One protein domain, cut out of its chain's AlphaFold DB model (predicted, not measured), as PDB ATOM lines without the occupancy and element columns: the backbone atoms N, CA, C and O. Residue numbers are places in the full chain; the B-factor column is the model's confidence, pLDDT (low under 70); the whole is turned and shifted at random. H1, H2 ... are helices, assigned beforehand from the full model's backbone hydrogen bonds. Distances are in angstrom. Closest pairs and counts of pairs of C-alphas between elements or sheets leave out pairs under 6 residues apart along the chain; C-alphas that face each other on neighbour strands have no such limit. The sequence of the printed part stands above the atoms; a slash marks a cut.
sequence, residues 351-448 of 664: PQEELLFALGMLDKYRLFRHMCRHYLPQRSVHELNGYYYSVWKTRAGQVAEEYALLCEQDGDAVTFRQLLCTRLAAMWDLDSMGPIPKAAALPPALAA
ATOM      1  N   PRO A 351     160.355 196.151 247.603       91.50
ATOM      2  CA  PRO A 351     160.314 195.576 246.256       91.50
ATOM      3  C   PRO A 351     159.979 196.611 245.170       91.50
ATOM      4  O   PRO A 351     160.445 196.499 244.036       91.50
ATOM      5  N   GLN A 352     159.202 197.648 245.508       93.00
ATOM      6  CA  GLN A 352     158.916 198.772 244.618       93.00
ATOM      7  C   GLN A 352     160.164 199.639 244.381       93.00
ATOM      8  O   GLN A 352     160.424 200.037 243.245       93.00
ATOM      9  N   GLU A 353     160.962 199.904 245.419       94.44
ATOM     10  CA  GLU A 353     162.213 200.658 245.296       94.44
ATOM     11  C   GLU A 353     163.282 199.909 244.496       94.44
ATOM     12  O   GLU A 353     163.968 200.537 243.688       94.44
ATOM     13  N   GLU A 354     163.406 198.585 244.649       94.56
ATOM     14  CA  GLU A 354     164.333 197.787 243.830       94.56
ATOM     15  C   GLU A 354     163.967 197.843 242.336       94.56
ATOM     16  O   GLU A 354     164.845 197.988 241.481       94.56
ATOM     17  N   LEU A 355     162.672 197.789 242.006       95.06
ATOM     18  CA  LEU A 355     162.185 197.927 240.628       95.06
ATOM     19  C   LEU A 355     162.376 199.349 240.075       95.06
ATOM     20  O   LEU A 355     162.777 199.511 238.921       95.06
ATOM     21  N   LEU A 356     162.146 200.387 240.886       95.62
ATOM     22  CA  LEU A 356     162.450 201.776 240.520       95.62
ATOM     23  C   LEU A 356     163.955 201.994 240.304       95.62
ATOM     24  O   LEU A 356     164.346 202.692 239.365       95.62
ATOM     25  N   PHE A 357     164.805 201.369 241.125       96.38
ATOM     26  CA  PHE A 357     166.255 201.374 240.943       96.38
ATOM     27  C   PHE A 357     166.644 200.702 239.624       96.38
ATOM     28  O   PHE A 357     167.441 201.254 238.869       96.38
ATOM     29  N   ALA A 358     166.046 199.552 239.313       95.94
ATOM     30  CA  ALA A 358     166.282 198.819 238.073       95.94
ATOM     31  C   ALA A 358     165.882 199.618 236.822       95.94
ATOM     32  O   ALA A 358     166.654 199.693 235.865       95.94
ATOM     33  N   LEU A 359     164.723 200.286 236.849       95.56
ATOM     34  CA  LEU A 359     164.301 201.206 235.787       95.56
ATOM     35  C   LEU A 359     165.271 202.390 235.643       95.56
ATOM     36  O   LEU A 359     165.650 202.743 234.526       95.56
ATOM     37  N   GLY A 360     165.743 202.956 236.757       95.88
ATOM     38  CA  GLY A 360     166.781 203.988 236.746       95.88
ATOM     39  C   GLY A 360     168.118 203.501 236.167       95.88
ATOM     40  O   GLY A 360     168.748 204.230 235.402       95.88
ATOM     41  N   MET A 361     168.522 202.259 236.456       96.31
ATOM     42  CA  MET A 361     169.730 201.628 235.906       96.31
ATOM     43  C   MET A 361     169.628 201.324 234.403       96.31
ATOM     44  O   MET A 361     170.655 201.339 233.724       96.31
ATOM     45  N   LEU A 362     168.429 201.074 233.868       94.25
ATOM     46  CA  LEU A 362     168.201 200.984 232.418       94.25
ATOM     47  C   LEU A 362     168.277 202.367 231.752       94.25
ATOM     48  O   LEU A 362     168.975 202.536 230.758       94.25
ATOM     49  N   ASP A 363     167.593 203.369 232.312       93.69
ATOM     50  CA  ASP A 363     167.392 204.672 231.655       93.69
ATOM     51  C   ASP A 363     168.530 205.681 231.842       93.69
ATOM     52  O   ASP A 363     168.678 206.625 231.055       93.69
ATOM     53  N   LYS A 364     169.263 205.561 232.951       92.38
ATOM     54  CA  LYS A 364     170.285 206.519 233.399       92.38
ATOM     55  C   LYS A 364     171.585 205.847 233.826       92.38
ATOM     56  O   LYS A 364     172.523 206.550 234.206       92.38
ATOM     57  N   TYR A 365     171.671 204.519 233.740       92.56
ATOM     58  CA  TYR A 365     172.835 203.756 234.179       92.56
ATOM     59  C   TYR A 365     173.265 204.188 235.596       92.56
ATOM     60  O   TYR A 365     172.425 204.402 236.464       92.56
ATOM     61  N   ARG A 366     174.562 204.376 235.850       93.38
ATOM     62  CA  ARG A 366     175.100 204.769 237.169       93.38
ATOM     63  C   ARG A 366     174.981 206.269 237.491       93.38
ATOM     64  O   ARG A 366     175.674 206.759 238.384       93.38
ATOM     65  N   LEU A 367     174.136 207.034 236.793       95.81
ATOM     66  CA  LEU A 367     173.917 208.460 237.074       95.81
ATOM     67  C   LEU A 367     172.987 208.652 238.289       95.81
ATOM     68  O   LEU A 367     171.871 209.167 238.177       95.81
ATOM     69  N   PHE A 368     173.460 208.268 239.479       96.38
ATOM     70  CA  PHE A 368     172.658 208.217 240.710       96.38
ATOM     71  C   PHE A 368     171.988 209.549 241.094       96.38
ATOM     72  O   PHE A 368     170.901 209.537 241.664       96.38
ATOM     73  N   ARG A 369     172.566 210.707 240.732       96.44
ATOM     74  CA  ARG A 369     171.906 212.021 240.900       96.44
ATOM     75  C   ARG A 369     170.587 212.121 240.119       96.44
ATOM     76  O   ARG A 369     169.607 212.636 240.647       96.44
ATOM     77  N   HIS A 370     170.539 211.593 238.895       95.69
ATOM     78  CA  HIS A 370     169.313 211.545 238.095       95.69
ATOM     79  C   HIS A 370     168.353 210.460 238.596       95.69
ATOM     80  O   HIS A 370     167.151 210.705 238.649       95.69
ATOM     81  N   MET A 371     168.860 209.296 239.021       96.25
ATOM     82  CA  MET A 371     168.015 208.245 239.610       96.25
ATOM     83  C   MET A 371     167.290 208.731 240.872       96.25
ATOM     84  O   MET A 371     166.075 208.570 240.973       96.25
ATOM     85  N   CYS A 372     168.013 209.397 241.779       95.44
ATOM     86  CA  CYS A 372     167.459 210.075 242.953       95.44
ATOM     87  C   CYS A 372     166.349 211.051 242.538       95.44
ATOM     88  O   CYS A 372     165.206 210.903 242.949       95.44
ATOM     89  N   ARG A 373     166.636 211.990 241.625       95.75
ATOM     90  CA  ARG A 373     165.662 213.016 241.216       95.75
ATOM     91  C   ARG A 373     164.398 212.470 240.532       95.75
ATOM     92  O   ARG A 373     163.351 213.102 240.648       95.75
ATOM     93  N   HIS A 374     164.484 211.366 239.784       94.94
ATOM     94  CA  HIS A 374     163.407 210.934 238.875       94.94
ATOM     95  C   HIS A 374     162.701 209.621 239.241       94.94
ATOM     96  O   HIS A 374     161.569 209.431 238.797       94.94
ATOM     97  N   TYR A 375     163.333 208.738 240.018       94.81
ATOM     98  CA  TYR A 375     162.786 207.419 240.372       94.81
ATOM     99  C   TYR A 375     162.697 207.243 241.889       94.81
ATOM    100  O   TYR A 375     161.695 206.736 242.379       94.81
ATOM    101  N   LEU A 376     163.718 207.682 242.633       95.19
ATOM    102  CA  LEU A 376     163.866 207.429 244.071       95.19
ATOM    103  C   LEU A 376     164.151 208.725 244.861       95.19
ATOM    104  O   LEU A 376     165.216 208.847 245.466       95.19
ATOM    105  N   PRO A 377     163.220 209.701 244.885       94.25
ATOM    106  CA  PRO A 377     163.439 211.004 245.531       94.25
ATOM    107  C   PRO A 377     163.542 210.923 247.059       94.25
ATOM    108  O   PRO A 377     164.063 211.841 247.683       94.25
ATOM    109  N   GLN A 378     163.070 209.826 247.656       91.88
ATOM    110  CA  GLN A 378     163.197 209.551 249.090       91.88
ATOM    111  C   GLN A 378     164.583 208.997 249.473       91.88
ATOM    112  O   GLN A 378     164.909 208.961 250.656       91.88
ATOM    113  N   ARG A 379     165.408 208.578 248.499       94.06
ATOM    114  CA  ARG A 379     166.740 208.000 248.733       94.06
ATOM    115  C   ARG A 379     167.845 208.971 248.361       94.06
ATOM    116  O   ARG A 379     167.877 209.526 247.262       94.06
ATOM    117  N   SER A 380     168.808 209.121 249.258       94.00
ATOM    118  CA  SER A 380     170.011 209.906 249.011       94.00
ATOM    119  C   SER A 380     170.918 209.242 247.971       94.00
ATOM    120  O   SER A 380     170.989 208.020 247.844       94.00
ATOM    121  N   VAL A 381     171.717 210.051 247.268       94.19
ATOM    122  CA  VAL A 381     172.738 209.556 246.323       94.19
ATOM    123  C   VAL A 381     173.730 208.593 247.000       94.19
ATOM    124  O   VAL A 381     174.254 207.696 246.342       94.19
ATOM    125  N   HIS A 382     173.971 208.741 248.309       89.88
ATOM    126  CA  HIS A 382     174.843 207.840 249.065       89.88
ATOM    127  C   HIS A 382     174.204 206.459 249.284       89.88
ATOM    128  O   HIS A 382     174.882 205.457 249.068       89.88
ATOM    129  N   GLU A 383     172.909 206.388 249.621       91.19
ATOM    130  CA  GLU A 383     172.167 205.117 249.700       91.19
ATOM    131  C   GLU A 383     172.101 204.417 248.339       91.19
ATOM    132  O   GLU A 383     172.387 203.223 248.261       91.19
ATOM    133  N   LEU A 384     171.803 205.152 247.257       93.94
ATOM    134  CA  LEU A 384     171.790 204.601 245.894       93.94
ATOM    135  C   LEU A 384     173.144 203.977 245.520       93.94
ATOM    136  O   LEU A 384     173.204 202.874 244.978       93.94
ATOM    137  N   ASN A 385     174.240 204.674 245.830       92.50
ATOM    138  CA  ASN A 385     175.594 204.206 245.551       92.50
ATOM    139  C   ASN A 385     175.981 203.013 246.448       92.50
ATOM    140  O   ASN A 385     176.598 202.052 245.986       92.50
ATOM    141  N   GLY A 386     175.564 203.032 247.718       88.00
ATOM    142  CA  GLY A 386     175.693 201.897 248.629       88.00
ATOM    143  C   GLY A 386     174.997 200.654 248.074       88.00
ATOM    144  O   GLY A 386     175.628 199.599 247.970       88.00
ATOM    145  N   TYR A 387     173.732 200.791 247.661       90.81
ATOM    146  CA  TYR A 387     172.911 199.721 247.084       90.81
ATOM    147  C   TYR A 387     173.525 199.171 245.802       90.81
ATOM    148  O   TYR A 387     173.655 197.953 245.648       90.81
ATOM    149  N   TYR A 388     174.024 200.062 244.940       93.31
ATOM    150  CA  TYR A 388     174.745 199.667 243.740       93.31
ATOM    151  C   TYR A 388     175.925 198.729 244.044       93.31
ATOM    152  O   TYR A 388     176.031 197.658 243.450       93.31
ATOM    153  N   TYR A 389     176.815 199.091 244.972       88.19
ATOM    154  CA  TYR A 389     177.995 198.264 245.253       88.19
ATOM    155  C   TYR A 389     177.699 197.012 246.085       88.19
ATOM    156  O   TYR A 389     178.396 196.011 245.921       88.19
ATOM    157  N   SER A 390     176.686 197.060 246.950       82.56
ATOM    158  CA  SER A 390     176.405 196.012 247.940       82.56
ATOM    159  C   SER A 390     175.425 194.947 247.460       82.56
ATOM    160  O   SER A 390     175.579 193.782 247.825       82.56
ATOM    161  N   VAL A 391     174.422 195.339 246.664       86.56
ATOM    162  CA  VAL A 391     173.306 194.476 246.232       86.56
ATOM    163  C   VAL A 391     173.281 194.321 244.714       86.56
ATOM    164  O   VAL A 391     173.151 193.203 244.213       86.56
ATOM    165  N   TRP A 392     173.439 195.421 243.972       90.75
ATOM    166  CA  TRP A 392     173.313 195.394 242.514       90.75
ATOM    167  C   TRP A 392     174.508 194.711 241.839       90.75
ATOM    168  O   TRP A 392     174.365 193.704 241.149       90.75
ATOM    169  N   LYS A 393     175.722 195.214 242.087       89.56
ATOM    170  CA  LYS A 393     176.977 194.703 241.508       89.56
ATOM    171  C   LYS A 393     177.278 193.259 241.931       89.56
ATOM    172  O   LYS A 393     177.898 192.510 241.183       89.56
ATOM    173  N   THR A 394     176.856 192.881 243.132       82.38
ATOM    174  CA  THR A 394     177.005 191.542 243.721       82.38
ATOM    175  C   THR A 394     175.938 190.546 243.252       82.38
ATOM    176  O   THR A 394     176.086 189.347 243.505       82.38
ATOM    177  N   ARG A 395     174.885 191.029 242.570       88.06
ATOM    178  CA  ARG A 395     173.669 190.277 242.215       88.06
ATOM    179  C   ARG A 395     173.051 189.596 243.444       88.06
ATOM    180  O   ARG A 395     172.778 188.403 243.417       88.06
ATOM    181  N   ALA A 396     172.935 190.324 244.557       80.00
ATOM    182  CA  ALA A 396     172.353 189.792 245.792       80.00
ATOM    183  C   ALA A 396     170.813 189.877 245.798       80.00
ATOM    184  O   ALA A 396     170.160 189.023 246.388       80.00
ATOM    185  N   GLY A 397     170.237 190.875 245.118       84.06
ATOM    186  CA  GLY A 397     168.791 190.997 244.897       84.06
ATOM    187  C   GLY A 397     168.347 190.311 243.603       84.06
ATOM    188  O   GLY A 397     169.082 190.315 242.614       84.06
ATOM    189  N   GLN A 398     167.125 189.767 243.581       87.81
ATOM    190  CA  GLN A 398     166.573 189.053 242.418       87.81
ATOM    191  C   GLN A 398     166.526 189.941 241.164       87.81
ATOM    192  O   GLN A 398     166.921 189.513 240.084       87.81
ATOM    193  N   VAL A 399     166.098 191.200 241.304       91.00
ATOM    194  CA  VAL A 399     165.998 192.140 240.173       91.00
ATOM    195  C   VAL A 399     167.382 192.482 239.600       91.00
ATOM    196  O   VAL A 399     167.531 192.659 238.391       91.00
ATOM    197  N   ALA A 400     168.414 192.529 240.449       89.62
ATOM    198  CA  ALA A 400     169.796 192.745 240.021       89.62
ATOM    199  C   ALA A 400     170.377 191.530 239.279       89.62
ATOM    200  O   ALA A 400     171.181 191.690 238.362       89.62
ATOM    201  N   GLU A 401     169.976 190.320 239.672       90.12
ATOM    202  CA  GLU A 401     170.340 189.075 238.997       90.12
ATOM    203  C   GLU A 401     169.687 188.978 237.609       90.12
ATOM    204  O   GLU A 401     170.388 188.752 236.625       90.12
ATOM    205  N   GLU A 402     168.386 189.266 237.502       89.81
ATOM    206  CA  GLU A 402     167.668 189.322 236.220       89.81
ATOM    207  C   GLU A 402     168.234 190.395 235.270       89.81
ATOM    208  O   GLU A 402     168.436 190.123 234.087       89.81
ATOM    209  N   TYR A 403     168.553 191.595 235.775       90.69
ATOM    210  CA  TYR A 403     169.217 192.637 234.979       90.69
ATOM    211  C   TYR A 403     170.612 192.202 234.512       90.69
ATOM    212  O   TYR A 403     171.018 192.513 233.395       90.69
ATOM    213  N   ALA A 404     171.366 191.482 235.345       89.81
ATOM    214  CA  ALA A 404     172.676 190.992 234.941       89.81
ATOM    215  C   ALA A 404     172.578 189.926 233.840       89.81
ATOM    216  O   ALA A 404     173.361 189.982 232.899       89.81
ATOM    217  N   LEU A 405     171.592 189.023 233.916       88.81
ATOM    218  CA  LEU A 405     171.313 188.052 232.853       88.81
ATOM    219  C   LEU A 405     170.919 188.743 231.541       88.81
ATOM    220  O   LEU A 405     171.386 188.329 230.484       88.81
ATOM    221  N   LEU A 406     170.140 189.831 231.597       90.69
ATOM    222  CA  LEU A 406     169.844 190.654 230.419       90.69
ATOM    223  C   LEU A 406     171.126 191.171 229.748       90.69
ATOM    224  O   LEU A 406     171.281 191.043 228.537       90.69
ATOM    225  N   CYS A 407     172.046 191.730 230.541       86.62
ATOM    226  CA  CYS A 407     173.328 192.245 230.055       86.62
ATOM    227  C   CYS A 407     174.307 191.156 229.586       86.62
ATOM    228  O   CYS A 407     175.267 191.487 228.899       86.62
ATOM    229  N   GLU A 408     174.118 189.895 229.985       89.44
ATOM    230  CA  GLU A 408     174.957 188.757 229.573       89.44
ATOM    231  C   GLU A 408     174.425 188.030 228.330       89.44
ATOM    232  O   GLU A 408     175.184 187.314 227.682       89.44
ATOM    233  N   GLN A 409     173.138 188.183 228.011       88.50
ATOM    234  CA  GLN A 409     172.449 187.457 226.933       88.50
ATOM    235  C   GLN A 409     172.078 188.354 225.740       88.50
ATOM    236  O   GLN A 409     171.240 187.958 224.932       88.50
ATOM    237  N   ASP A 410     172.633 189.573 225.668       81.56
ATOM    238  CA  ASP A 410     172.253 190.631 224.713       81.56
ATOM    239  C   ASP A 410     170.726 190.831 224.612       81.56
ATOM    240  O   ASP A 410     170.153 191.082 223.551       81.56
ATOM    241  N   GLY A 411     170.040 190.681 225.750       85.56
ATOM    242  CA  GLY A 411     168.586 190.654 225.792       85.56
ATOM    243  C   GLY A 411     167.966 192.033 225.562       85.56
ATOM    244  O   GLY A 411     168.491 193.059 225.999       85.56
ATOM    245  N   ASP A 412     166.799 192.057 224.914       91.00
ATOM    246  CA  ASP A 412     166.108 193.302 224.580       91.00
ATOM    247  C   ASP A 412     165.730 194.119 225.834       91.00
ATOM    248  O   ASP A 412     164.817 193.784 226.603       91.00
ATOM    249  N   ALA A 413     166.411 195.254 225.994       89.00
ATOM    250  CA  ALA A 413     166.172 196.216 227.060       89.00
ATOM    251  C   ALA A 413     164.750 196.802 227.038       89.00
ATOM    252  O   ALA A 413     164.239 197.182 228.096       89.00
ATOM    253  N   VAL A 414     164.082 196.853 225.878       89.56
ATOM    254  CA  VAL A 414     162.688 197.308 225.770       89.56
ATOM    255  C   VAL A 414     161.752 196.285 226.412       89.56
ATOM    256  O   VAL A 414     160.964 196.653 227.287       89.56
ATOM    257  N   THR A 415     161.873 195.006 226.060       89.88
ATOM    258  CA  THR A 415     161.118 193.901 226.675       89.88
ATOM    259  C   THR A 415     161.365 193.820 228.183       89.88
ATOM    260  O   THR A 415     160.411 193.719 228.960       89.88
ATOM    261  N   PHE A 416     162.614 193.951 228.638       91.56
ATOM    262  CA  PHE A 416     162.908 193.936 230.075       91.56
ATOM    263  C   PHE A 416     162.336 195.154 230.813       91.56
ATOM    264  O   PHE A 416     161.734 195.000 231.877       91.56
ATOM    265  N   ARG A 417     162.412 196.357 230.226       92.38
ATOM    266  CA  ARG A 417     161.731 197.549 230.759       92.38
ATOM    267  C   ARG A 417     160.224 197.322 230.884       92.38
ATOM    268  O   ARG A 417     159.647 197.662 231.914       92.38
ATOM    269  N   GLN A 418     159.582 196.747 229.864       89.94
ATOM    270  CA  GLN A 418     158.148 196.437 229.904       89.94
ATOM    271  C   GLN A 418     157.816 195.458 231.037       89.94
ATOM    272  O   GLN A 418     156.842 195.678 231.762       89.94
ATOM    273  N   LEU A 419     158.641 194.427 231.242       90.75
ATOM    274  CA  LEU A 419     158.505 193.471 232.343       90.75
ATOM    275  C   LEU A 419     158.660 194.146 233.717       90.75
ATOM    276  O   LEU A 419     157.818 193.929 234.591       90.75
ATOM    277  N   LEU A 420     159.659 195.018 233.901       91.06
ATOM    278  CA  LEU A 420     159.828 195.787 235.139       91.06
ATOM    279  C   LEU A 420     158.645 196.726 235.405       91.06
ATOM    280  O   LEU A 420     158.099 196.696 236.505       91.06
ATOM    281  N   CYS A 421     158.201 197.515 234.419       90.56
ATOM    282  CA  CYS A 421     157.038 198.394 234.587       90.56
ATOM    283  C   CYS A 421     155.758 197.595 234.891       90.56
ATOM    284  O   CYS A 421     154.941 198.027 235.701       90.56
ATOM    285  N   THR A 422     155.596 196.413 234.284       89.19
ATOM    286  CA  THR A 422     154.460 195.506 234.530       89.19
ATOM    287  C   THR A 422     154.464 194.978 235.966       89.19
ATOM    288  O   THR A 422     153.430 195.018 236.633       89.19
ATOM    289  N   ARG A 423     155.624 194.532 236.471       91.88
ATOM    290  CA  ARG A 423     155.789 194.111 237.874       91.88
ATOM    291  C   ARG A 423     155.601 195.273 238.847       91.88
ATOM    292  O   ARG A 423     154.941 195.101 239.866       91.88
ATOM    293  N   LEU A 424     156.134 196.451 238.517       89.62
ATOM    294  CA  LEU A 424     156.009 197.647 239.345       89.62
ATOM    295  C   LEU A 424     154.538 198.028 239.501       89.62
ATOM    296  O   LEU A 424     154.075 198.173 240.621       89.62
ATOM    297  N   ALA A 425     153.788 198.100 238.399       86.44
ATOM    298  CA  ALA A 425     152.363 198.414 238.420       86.44
ATOM    299  C   ALA A 425     151.514 197.372 239.171       86.44
ATOM    300  O   ALA A 425     150.520 197.738 239.790       86.44
ATOM    301  N   ALA A 426     151.911 196.095 239.157       88.62
ATOM    302  CA  ALA A 426     151.231 195.039 239.909       88.62
ATOM    303  C   ALA A 426     151.470 195.107 241.433       88.62
ATOM    304  O   ALA A 426     150.670 194.565 242.191       88.62
ATOM    305  N   MET A 427     152.553 195.753 241.879       89.12
ATOM    306  CA  MET A 427     152.911 195.915 243.298       89.12
ATOM    307  C   MET A 427     152.853 197.373 243.779       89.12
ATOM    308  O   MET A 427     153.277 197.661 244.900       89.12
ATOM    309  N   TRP A 428     152.399 198.309 242.939       87.62
ATOM    310  CA  TRP A 428     152.422 199.725 243.281       87.62
ATOM    311  C   TRP A 428     151.316 200.056 244.274       87.62
ATOM    312  O   TRP A 428     150.132 200.019 243.942       87.62
ATOM    313  N   ASP A 429     151.726 200.426 245.479       83.94
ATOM    314  CA  ASP A 429     150.840 200.928 246.511       83.94
ATOM    315  C   ASP A 429     150.815 202.464 246.469       83.94
ATOM    316  O   ASP A 429     151.822 203.134 246.712       83.94
ATOM    317  N   LEU A 430     149.649 203.012 246.122       81.19
ATOM    318  CA  LEU A 430     149.415 204.454 246.040       81.19
ATOM    319  C   LEU A 430     149.456 205.130 247.416       81.19
ATOM    320  O   LEU A 430     149.825 206.304 247.480       81.19
ATOM    321  N   ASP A 431     149.113 204.412 248.489       79.75
ATOM    322  CA  ASP A 431     148.994 204.988 249.831       79.75
ATOM    323  C   ASP A 431     150.369 205.156 250.498       79.75
ATOM    324  O   ASP A 431     150.602 206.153 251.184       79.75
ATOM    325  N   SER A 432     151.310 204.231 250.261       79.75
ATOM    326  CA  SER A 432     152.682 204.326 250.792       79.75
ATOM    327  C   SER A 432     153.669 205.059 249.876       79.75
ATOM    328  O   SER A 432     154.503 205.819 250.373       79.75
ATOM    329  N   MET A 433     153.594 204.867 248.552       78.19
ATOM    330  CA  MET A 433     154.580 205.416 247.602       78.19
ATOM    331  C   MET A 433     154.096 206.674 246.861       78.19
ATOM    332  O   MET A 433     154.891 207.337 246.191       78.19
ATOM    333  N   GLY A 434     152.811 207.027 246.970       87.56
ATOM    334  CA  GLY A 434     152.209 208.124 246.212       87.56
ATOM    335  C   GLY A 434     152.041 207.792 244.718       87.56
ATOM    336  O   GLY A 434     151.958 206.623 244.341       87.56
ATOM    337  N   PRO A 435     151.955 208.794 243.823       87.25
ATOM    338  CA  PRO A 435     151.799 208.549 242.390       87.25
ATOM    339  C   PRO A 435     153.077 207.971 241.763       87.25
ATOM    340  O   PRO A 435     154.180 208.439 242.049       87.25
ATOM    341  N   ILE A 436     152.924 207.013 240.836       86.19
ATOM    342  CA  ILE A 436     154.039 206.440 240.061       86.19
ATOM    343  C   ILE A 436     154.856 207.577 239.413       86.19
ATOM    344  O   ILE A 436     154.275 208.407 238.700       86.19
ATOM    345  N   PRO A 437     156.191 207.633 239.606       87.56
ATOM    346  CA  PRO A 437     157.030 208.640 238.971       87.56
ATOM    347  C   PRO A 437     156.859 208.626 237.451       87.56
ATOM    348  O   PRO A 437     156.891 207.566 236.833       87.56
ATOM    349  N   LYS A 438     156.742 209.800 236.814       87.75
ATOM    350  CA  LYS A 438     156.513 209.902 235.354       87.75
ATOM    351  C   LYS A 438     157.552 209.145 234.509       87.75
ATOM    352  O   LYS A 438     157.219 208.675 233.431       87.75
ATOM    353  N   ALA A 439     158.784 209.002 235.000       83.69
ATOM    354  CA  ALA A 439     159.848 208.243 234.337       83.69
ATOM    355  C   ALA A 439     159.652 206.709 234.398       83.69
ATOM    356  O   ALA A 439     160.150 205.979 233.541       83.69
ATOM    357  N   ALA A 440     158.889 206.230 235.385       83.75
ATOM    358  CA  ALA A 440     158.461 204.842 235.557       83.75
ATOM    359  C   ALA A 440     157.017 204.594 235.067       83.75
ATOM    360  O   ALA A 440     156.477 203.505 235.263       83.75
ATOM    361  N   ALA A 441     156.377 205.586 234.435       84.06
ATOM    362  CA  ALA A 441     155.035 205.430 233.890       84.06
ATOM    363  C   ALA A 441     155.003 204.321 232.826       84.06
ATOM    364  O   ALA A 441     155.884 204.221 231.968       84.06
ATOM    365  N   LEU A 442     153.959 203.493 232.874       77.56
ATOM    366  CA  LEU A 442     153.693 202.490 231.847       77.56
ATOM    367  C   LEU A 442     153.537 203.170 230.474       77.56
ATOM    368  O   LEU A 442     152.835 204.182 230.382       77.56
ATOM    369  N   PRO A 443     154.094 202.593 229.392       77.69
ATOM    370  CA  PRO A 443     153.724 202.967 228.030       77.69
ATOM    371  C   PRO A 443     152.192 202.963 227.866       77.69
ATOM    372  O   PRO A 443     151.552 202.052 228.401       77.69
ATOM    373  N   PRO A 444     151.578 203.902 227.118       78.25
ATOM    374  CA  PRO A 444     150.117 204.037 227.054       78.25
ATOM    375  C   PRO A 444     149.363 202.740 226.714       78.25
ATOM    376  O   PRO A 444     148.313 202.471 227.290       78.25
ATOM    377  N   ALA A 445     149.931 201.886 225.854       77.75
ATOM    378  CA  ALA A 445     149.377 200.571 225.517       77.75
ATOM    379  C   ALA A 445     149.344 199.585 226.711       77.75
ATOM    380  O   ALA A 445     148.373 198.845 226.891       77.75
ATOM    381  N   LEU A 446     150.375 199.600 227.565       73.25
ATOM    382  CA  LEU A 446     150.421 198.795 228.791       73.25
ATOM    383  C   LEU A 446     149.568 199.411 229.910       73.25
ATOM    384  O   LEU A 446     148.937 198.684 230.673       73.25
ATOM    385  N   ALA A 447     149.472 200.741 229.974       78.44
ATOM    386  CA  ALA A 447     148.551 201.422 230.883       78.44
ATOM    387  C   ALA A 447     147.085 201.076 230.560       78.44
ATOM    388  O   ALA A 447     146.320 200.727 231.458       78.44
ATOM    389  N   ALA A 448     146.703 201.092 229.278       79.62
ATOM    390  CA  ALA A 448     145.352 200.745 228.837       79.62
ATOM    391  C   ALA A 448     144.980 199.286 229.165       79.62
ATOM    392  O   ALA A 448     143.882 199.024 229.664       79.62
TER     393      ALA A 448
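AT A GLANCE: This is residues 351 to 448 of the 664 residues of the protein "ARID domain-containing protein" of Scenedesmus sp. NREL 46B-D3 (UniProt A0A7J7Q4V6). The longest helix, H5, runs side by side with H1, which sits in the middle of the domain, and H4 runs along H1 too, the three making a triangle. H2 and H3, about perpendicular to each other, cover other sides of H1, while the last stretch, with short H6 and H7, folds back past H5, far from the middle. The printed part has 98 residues with seven named helices, H1 to H7 in chain order, and no named strand: all helix. It is compact, with a radius of gyration of the C-alphas of 12.9 A and spans of 35 by 31 by 20 A.

IN THESE COORDINATES: H5, residues 413 to 427, is 21.0 A long from first to last C-alpha. H1, residues 351 to 363, begins at C-alpha 351 (160.314, 195.576, 246.256) and is 18.6 A long. H4, residues 398 to 408, is 15.3 A long; H3, residues 381 to 392, 14.7 A. H2 holds residues 368 to 374, H6 430 to 433 and H7 444 to 448, ending at C-alpha 448 (145.352, 200.745, 228.837).

HOW THE PARTS SIT: H5 touches H1 at a shallow tilt of 23 degrees, opposite ways; the closest C-alphas, of Gln 352 and Leu 424, are 6.1 A apart. H1 touches H4 with residues 354 to 358 alone, at a shallow tilt of 22 degrees, the same way; the closest C-alphas, of Glu 354 and Val 399, are 6.9 A apart. H2 touches H3, the closest C-alphas, of Phe 368 and Val 381, being 5.8 A apart. H7 is close to H5 but not clearly touching, with C-alphas of Thr 422 and Leu 446 7.8 A apart. H5 and H6 are apart. In H1, H2, H3, H4, H5 and H7 every O i to N i+4 pair is within hydrogen-bond range; H6 is too short for such a pair, and its one O i to N i+3 pair is not within range.

THE WHOLE: The two C-alphas farthest apart, of Gln 409 and Asp 431, are 37.2 A apart. The printed part has no cut, and no link is long. The mean pLDDT of the printed part is 89.3, of H7 77, and no printed residue is under 70.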